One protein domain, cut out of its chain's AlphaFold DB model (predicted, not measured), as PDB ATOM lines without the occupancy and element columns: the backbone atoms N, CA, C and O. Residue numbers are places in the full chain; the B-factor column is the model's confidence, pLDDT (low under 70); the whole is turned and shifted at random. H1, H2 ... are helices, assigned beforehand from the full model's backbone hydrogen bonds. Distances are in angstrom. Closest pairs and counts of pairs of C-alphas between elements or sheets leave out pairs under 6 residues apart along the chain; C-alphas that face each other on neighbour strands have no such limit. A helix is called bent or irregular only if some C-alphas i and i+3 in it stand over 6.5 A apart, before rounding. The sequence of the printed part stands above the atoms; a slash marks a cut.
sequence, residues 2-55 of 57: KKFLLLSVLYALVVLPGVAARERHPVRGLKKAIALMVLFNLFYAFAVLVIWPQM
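What this domain is: This is residues 2 to 55 of the 57 residues of an uncharacterized protein of Stigmatella aurantiaca (UniProt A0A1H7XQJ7). The model is a long, slender helical hairpin: H2, the longest helix, runs nearly the whole length, and H1 lies side by side with it, running the opposite way, joined to it by a tight turn at one end. H1 has a kink near residue 11. The printed part has 54 residues with two named helices, H1 then H2 along the chain, and no named strand; its class is all helix. The whole is loose, with a radius of gyration of the C-alphas of 13.2 A, and its C-alphas span 42 by 17 by 8 A, a rod.

Where its parts are: H2 covers residues 26 to 51 and measures 35.9 A from first to last C-alpha, from Pro 26 at (-0.146, 61.106, 172.644) to Ile 51 at (-9.039, 55.204, 138.373). It is neither bent nor irregular, but only just: C-alphas 48 and 51 are 6.0 A apart. H1 covers residues 2 to 20 and measures 27.6 A, with C-alpha 2 at (2.229, 56.902, 137.278). It has a kink of 31 degrees near residue 11 and is neither bent nor irregular, but only just: C-alphas 13 and 16 are 6.2 A apart.

How they stand to each other: H2 and H1 touch, with 11 pairs of C-alphas within 8 A. Their closest C-alphas are those of Gly 29 and Ala 20, 4.8 A apart. They run opposite ways at a shallow tilt of 14 degrees, a helical hairpin, and their centres are 10.9 A apart. In H2 every O i to N i+4 pair is within hydrogen-bond range; in H1 12 of 15 are.

The domain as a whole: The two C-alphas farthest apart are those of Arg 24 and Gln 54, at 42.6 A, while those of Lys 2 and Met 55, the first and last printed, are 9.7 A apart. The printed part has no cut, and the link from H1 to H2, five residues, is tight. The mean pLDDT of the printed part is 92.1, and no printed residue is under 70.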
ATOM      1  N   LYS A   2       1.530  57.867 136.378       70.31
ATOM      2  CA  LYS A   2       2.229  56.902 137.278       70.31
ATOM      3  C   LYS A   2       3.053  57.567 138.392       70.31
ATOM      4  O   LYS A   2       2.965  57.201 139.557       70.31
ATOM      5  N   LYS A   3       3.807  58.612 138.037       82.94
ATOM      6  CA  LYS A   3       4.675  59.351 138.968       82.94
ATOM      7  C   LYS A   3       3.909  60.055 140.093       82.94
ATOM      8  O   LYS A   3       4.398  60.073 141.211       82.94
ATOM      9  N   PHE A   4       2.722  60.604 139.830       87.06
ATOM     10  CA  PHE A   4       1.949  61.330 140.847       87.06
ATOM     11  C   PHE A   4       1.390  60.402 141.921       87.06
ATOM     12  O   PHE A   4       1.337  60.773 143.089       87.06
ATOM     13  N   LEU A   5       1.028  59.182 141.524       88.38
ATOM     14  CA  LEU A   5       0.533  58.159 142.432       88.38
ATOM     15  C   LEU A   5       1.661  57.643 143.341       88.38
ATOM     16  O   LEU A   5       1.452  57.440 144.529       88.38
ATOM     17  N   LEU A   6       2.890  57.550 142.822       89.12
ATOM     18  CA  LEU A   6       4.070  57.262 143.643       89.12
ATOM     19  C   LEU A   6       4.428  58.432 144.580       89.12
ATOM     20  O   LEU A   6       4.737  58.236 145.754       89.12
ATOM     21  N   LEU A   7       4.372  59.665 144.063       94.38
ATOM     22  CA  LEU A   7       4.668  60.875 144.831       94.38
ATOM     23  C   LEU A   7       3.673  61.084 145.978       94.38
ATOM     24  O   LEU A   7       4.085  61.523 147.048       94.38
ATOM     25  N   SER A   8       2.392  60.746 145.803       91.25
ATOM     26  CA  SER A   8       1.392  60.879 146.870       91.25
ATOM     27  C   SER A   8       1.737  60.025 148.096       91.25
ATOM     28  O   SER A   8       1.563  60.491 149.221       91.25
ATOM     29  N   VAL A   9       2.310  58.833 147.892       92.81
ATOM     30  CA  VAL A   9       2.807  57.968 148.977       92.81
ATOM     31  C   VAL A   9       3.979  58.626 149.695       92.81
ATOM     32  O   VAL A   9       3.984  58.695 150.923       92.81
ATOM     33  N   LEU A  10       4.945  59.168 148.946       94.69
ATOM     34  CA  LEU A  10       6.087  59.877 149.531       94.69
ATOM     35  C   LEU A  10       5.642  61.084 150.366       94.69
ATOM     36  O   LEU A  10       6.133  61.278 151.477       94.69
ATOM     37  N   TYR A  11       4.672  61.860 149.879       95.19
ATOM     38  CA  TYR A  11       4.110  62.966 150.652       95.19
ATOM     39  C   TYR A  11       3.363  62.477 151.895       95.19
ATOM     40  O   TYR A  11       3.537  63.054 152.969       95.19
ATOM     41  N   ALA A  12       2.577  61.405 151.794       94.19
ATOM     42  CA  ALA A  12       1.839  60.857 152.930       94.19
ATOM     43  C   ALA A  12       2.767  60.408 154.071       94.19
ATOM     44  O   ALA A  12       2.451  60.652 155.238       94.19
ATOM     45  N   LEU A  13       3.936  59.842 153.750       92.75
ATOM     46  CA  LEU A  13       4.938  59.423 154.738       92.75
ATOM     47  C   LEU A  13       5.473  60.573 155.601       92.75
ATOM     48  O   LEU A  13       5.901  60.329 156.724       92.75
ATOM     49  N   VAL A  14       5.439  61.811 155.109       94.69
ATOM     50  CA  VAL A  14       5.917  62.988 155.855       94.69
ATOM     51  C   VAL A  14       4.748  63.779 156.439       94.69
ATOM     52  O   VAL A  14       4.767  64.177 157.605       94.69
ATOM     53  N   VAL A  15       3.695  63.989 155.649       95.56
ATOM     54  CA  VAL A  15       2.563  64.846 156.016       95.56
ATOM     55  C   VAL A  15       1.701  64.206 157.098       95.56
ATOM     56  O   VAL A  15       1.361  64.884 158.066       95.56
ATOM     57  N   LEU A  16       1.358  62.919 156.983       93.56
ATOM     58  CA  LEU A  16       0.488  62.259 157.961       93.56
ATOM     59  C   LEU A  16       1.091  62.239 159.376       93.56
ATOM     60  O   LEU A  16       0.405  62.696 160.300       93.56
ATOM     61  N   PRO A  17       2.351  61.800 159.587       91.00
ATOM     62  CA  PRO A  17       2.959  61.894 160.907       91.00
ATOM     63  C   PRO A  17       3.172  63.348 161.327       91.00
ATOM     64  O   PRO A  17       2.941  63.667 162.489       91.00
ATOM     65  N   GLY A  18       3.512  64.254 160.402       95.12
ATOM     66  CA  GLY A  18       3.642  65.682 160.698       95.12
ATOM     67  C   GLY A  18       2.344  66.323 161.210       95.12
ATOM     68  O   GLY A  18       2.381  67.164 162.107       95.12
ATOM     69  N   VAL A  19       1.183  65.914 160.691       94.19
ATOM     70  CA  VAL A  19      -0.137  66.373 161.158       94.19
ATOM     71  C   VAL A  19      -0.521  65.711 162.482       94.19
ATOM     72  O   VAL A  19      -1.088  66.374 163.355       94.19
ATOM     73  N   ALA A  20      -0.218  64.425 162.653       92.25
ATOM     74  CA  ALA A  20      -0.506  63.699 163.885       92.25
ATOM     75  C   ALA A  20       0.363  64.163 165.067       92.25
ATOM     76  O   ALA A  20      -0.135  64.264 166.187       92.25
ATOM     77  N   ALA A  21       1.623  64.521 164.811       91.75
ATOM     78  CA  ALA A  21       2.575  65.014 165.807       91.75
ATOM     79  C   ALA A  21       2.190  66.378 166.405       91.75
ATOM     80  O   ALA A  21       2.700  66.754 167.456       91.75
ATOM     81  N   ARG A  22       1.272  67.118 165.770       92.88
ATOM     82  CA  ARG A  22       0.750  68.388 166.309       92.88
ATOM     83  C   ARG A  22      -0.211  68.194 167.485       92.88
ATOM     84  O   ARG A  22      -0.586  69.173 168.126       92.88
ATOM     85  N   GLU A  23      -0.640  66.964 167.765       94.19
ATOM     86  CA  GLU A  23      -1.539  66.684 168.883       94.19
ATOM     87  C   GLU A  23      -0.806  66.716 170.226       94.19
ATOM     88  O   GLU A  23       0.181  66.016 170.433       94.19
ATOM     89  N   ARG A  24      -1.349  67.475 171.186       89.56
ATOM     90  CA  ARG A  24      -0.788  67.567 172.548       89.56
ATOM     91  C   ARG A  24      -0.904  66.262 173.334       89.56
ATOM     92  O   ARG A  24      -0.106  66.017 174.229       89.56
ATOM     93  N   HIS A  25      -1.923  65.451 173.044       94.12
ATOM     94  CA  HIS A  25      -2.174  64.204 173.761       94.12
ATOM     95  C   HIS A  25      -1.707  63.002 172.925       94.12
ATOM     96  O   HIS A  25      -2.260  62.777 171.843       94.12
ATOM     97  N   PRO A  26      -0.801  62.149 173.438       90.75
ATOM     98  CA  PRO A  26      -0.146  61.106 172.644       90.75
ATOM     99  C   PRO A  26      -1.136  60.099 172.046       90.75
ATOM    100  O   PRO A  26      -1.102  59.816 170.853       90.75
ATOM    101  N   VAL A  27      -2.107  59.628 172.837       94.69
ATOM    102  CA  VAL A  27      -3.131  58.679 172.352       94.69
ATOM    103  C   VAL A  27      -4.034  59.291 171.270       94.69
ATOM    104  O   VAL A  27      -4.465  58.585 170.360       94.69
ATOM    105  N   ARG A  28      -4.324  60.601 171.337       92.75
ATOM    106  CA  ARG A  28      -5.118  61.282 170.299       92.75
ATOM    107  C   ARG A  28      -4.303  61.429 169.018       92.75
ATOM    108  O   ARG A  28      -4.838  61.152 167.950       92.75
ATOM    109  N   GLY A  29      -3.016  61.762 169.140       94.44
ATOM    110  CA  GLY A  29      -2.066  61.764 168.028       94.44
ATOM    111  C   GLY A  29      -1.988  60.403 167.338       94.44
ATOM    112  O   GLY A  29      -2.149  60.332 166.123       94.44
ATOM    113  N   LEU A  30      -1.864  59.315 168.105       93.62
ATOM    114  CA  LEU A  30      -1.842  57.956 167.559       93.62
ATOM    115  C   LEU A  30      -3.142  57.608 166.820       93.62
ATOM    116  O   LEU A  30      -3.096  57.168 165.673       93.62
ATOM    117  N   LYS A  31      -4.308  57.846 167.437       94.69
ATOM    118  CA  LYS A  31      -5.608  57.597 166.789       94.69
ATOM    119  C   LYS A  31      -5.759  58.402 165.498       94.69
ATOM    120  O   LYS A  31      -6.243  57.868 164.505       94.69
ATOM    121  N   LYS A  32      -5.313  59.660 165.499       94.88
ATOM    122  CA  LYS A  32      -5.325  60.532 164.322       94.88
ATOM    123  C   LYS A  32      -4.381  60.028 163.231       94.88
ATOM    124  O   LYS A  32      -4.789  59.986 162.078       94.88
ATOM    125  N   ALA A  33      -3.166  59.602 163.585       94.31
ATOM    126  CA  ALA A  33      -2.213  59.011 162.645       94.31
ATOM    127  C   ALA A  33      -2.802  57.770 161.966       94.31
ATOM    128  O   ALA A  33      -2.798  57.682 160.740       94.31
ATOM    129  N   ILE A  34      -3.370  56.854 162.756       95.69
ATOM    130  CA  ILE A  34      -4.000  55.631 162.247       95.69
ATOM    131  C   ILE A  34      -5.187  55.981 161.345       95.69
ATOM    132  O   ILE A  34      -5.257  55.488 160.226       95.69
ATOM    133  N   ALA A  35      -6.089  56.861 161.789       95.88
ATOM    134  CA  ALA A  35      -7.244  57.271 160.992       95.88
ATOM    135  C   ALA A  35      -6.826  57.887 159.647       95.88
ATOM    136  O   ALA A  35      -7.388  57.544 158.609       95.88
ATOM    137  N   LEU A  36      -5.807  58.750 159.652       95.88
ATOM    138  CA  LEU A  36      -5.271  59.361 158.441       95.88
ATOM    139  C   LEU A  36      -4.585  58.344 157.519       95.88
ATOM    140  O   LEU A  36      -4.776  58.412 156.306       95.88
ATOM    141  N   MET A  37      -3.823  57.392 158.065       95.56
ATOM    142  CA  MET A  37      -3.219  56.313 157.272       95.56
ATOM    143  C   MET A  37      -4.283  55.418 156.643       95.56
ATOM    144  O   MET A  37      -4.170  55.091 155.463       95.56
ATOM    145  N   VAL A  38      -5.318  55.039 157.395       97.31
ATOM    146  CA  VAL A  38      -6.434  54.238 156.872       97.31
ATOM    147  C   VAL A  38      -7.141  54.994 155.753       97.31
ATOM    148  O   VAL A  38      -7.329  54.438 154.674       97.31
ATOM    149  N   LEU A  39      -7.461  56.273 155.966       97.12
ATOM    150  CA  LEU A  39      -8.110  57.103 154.953       97.12
ATOM    151  C   LEU A  39      -7.256  57.219 153.682       97.12
ATOM    152  O   LEU A  39      -7.774  57.041 152.581       97.12
ATOM    153  N   PHE A  40      -5.952  57.467 153.833       96.56
ATOM    154  CA  PHE A  40      -5.021  57.522 152.707       96.56
ATOM    155  C   PHE A  40      -4.978  56.196 151.944       96.56
ATOM    156  O   PHE A  40      -5.074  56.205 150.723       96.56
ATOM    157  N   ASN A  41      -4.884  55.059 152.639       96.12
ATOM    158  CA  ASN A  41      -4.834  53.744 151.995       96.12
ATOM    159  C   ASN A  41      -6.139  53.401 151.270       96.12
ATOM    160  O   ASN A  41      -6.081  52.852 150.176       96.12
ATOM    161  N   LEU A  42      -7.301  53.753 151.829       97.50
ATOM    162  CA  LEU A  42      -8.585  53.565 151.148       97.50
ATOM    163  C   LEU A  42      -8.655  54.385 149.854       97.50
ATOM    164  O   LEU A  42      -9.003  53.850 148.804       97.50
ATOM    165  N   PHE A  43      -8.262  55.661 149.913       95.88
ATOM    166  CA  PHE A  43      -8.190  56.516 148.726       95.88
ATOM    167  C   PHE A  43      -7.175  56.009 147.703       95.88
ATOM    168  O   PHE A  43      -7.456  55.998 146.507       95.88
ATOM    169  N   TYR A  44      -6.004  55.576 148.164       94.19
ATOM    170  CA  TYR A  44      -4.953  55.035 147.313       94.19
ATOM    171  C   TYR A  44      -5.412  53.753 146.616       94.19
ATOM    172  O   TYR A  44      -5.279  53.634 145.402       94.19
ATOM    173  N   ALA A  45      -6.013  52.820 147.359       95.38
ATOM    174  CA  ALA A  45      -6.563  51.589 146.810       95.38
ATOM    175  C   ALA A  45      -7.655  51.884 145.775       95.38
ATOM    176  O   ALA A  45      -7.627  51.315 144.690       95.38
ATOM    177  N   PHE A  46      -8.564  52.819 146.060       94.69
ATOM    178  CA  PHE A  46      -9.573  53.252 145.093       94.69
ATOM    179  C   PHE A  46      -8.939  53.840 143.826       94.69
ATOM    180  O   PHE A  46      -9.296  53.454 142.713       94.69
ATOM    181  N   ALA A  47      -7.955  54.728 143.977       92.00
ATOM    182  CA  ALA A  47      -7.251  55.318 142.846       92.00
ATOM    183  C   ALA A  47      -6.536  54.256 141.994       92.00
ATOM    184  O   ALA A  47      -6.576  54.334 140.772       92.00
ATOM    185  N   VAL A  48      -5.929  53.242 142.612       92.12
ATOM    186  CA  VAL A  48      -5.235  52.160 141.895       92.12
ATOM    187  C   VAL A  48      -6.198  51.153 141.264       92.12
ATOM    188  O   VAL A  48      -5.922  50.652 140.184       92.12
ATOM    189  N   LEU A  49      -7.313  50.827 141.912       93.88
ATOM    190  CA  LEU A  49      -8.212  49.775 141.428       93.88
ATOM    191  C   LEU A  49      -9.262  50.287 140.441       93.88
ATOM    192  O   LEU A  49      -9.700  49.529 139.583       93.88
ATOM    193  N   VAL A  50      -9.674  51.548 140.565       92.69
ATOM    194  CA  VAL A  50     -10.784  52.110 139.781       92.69
ATOM    195  C   VAL A  50     -10.289  53.135 138.774       92.69
ATOM    196  O   VAL A  50     -10.644  53.065 137.604       92.69
ATOM    197  N   ILE A  51      -9.460  54.080 139.218       88.25
ATOM    198  CA  ILE A  51      -9.039  55.204 138.373       88.25
ATOM    199  C   ILE A  51      -7.885  54.790 137.454       88.25
ATOM    200  O   ILE A  51      -7.897  55.107 136.269       88.25
ATOM    201  N   TRP A  52      -6.894  54.070 137.986       85.38
ATOM    202  CA  TRP A  52      -5.685  53.687 137.254       85.38
ATOM    203  C   TRP A  52      -5.966  52.887 135.973       85.38
ATOM    204  O   TRP A  52      -5.432  53.268 134.933       85.38
ATOM    205  N   PRO A  53      -6.804  51.830 135.995       86.69
ATOM    206  CA  PRO A  53      -7.064  51.039 134.794       86.69
ATOM    207  C   PRO A  53      -7.772  51.852 133.706       86.69
ATOM    208  O   PRO A  53      -7.544  51.611 132.535       86.69
ATOM    209  N   GLN A  54      -8.573  52.852 134.088       81.12
ATOM    210  CA  GLN A  54      -9.279  53.736 133.151       81.12
ATOM    211  C   GLN A  54      -8.391  54.824 132.530       81.12
ATOM    212  O   GLN A  54      -8.861  55.587 131.694       81.12
ATOM    213  N   MET A  55      -7.139  54.955 132.980       71.69
ATOM    214  CA  MET A  55      -6.182  55.958 132.497       71.69
ATOM    215  C   MET A  55      -5.027  55.363 131.680       71.69
ATOM    216  O   MET A  55      -4.218  56.133 131.161       71.69
TER     217      MET A  55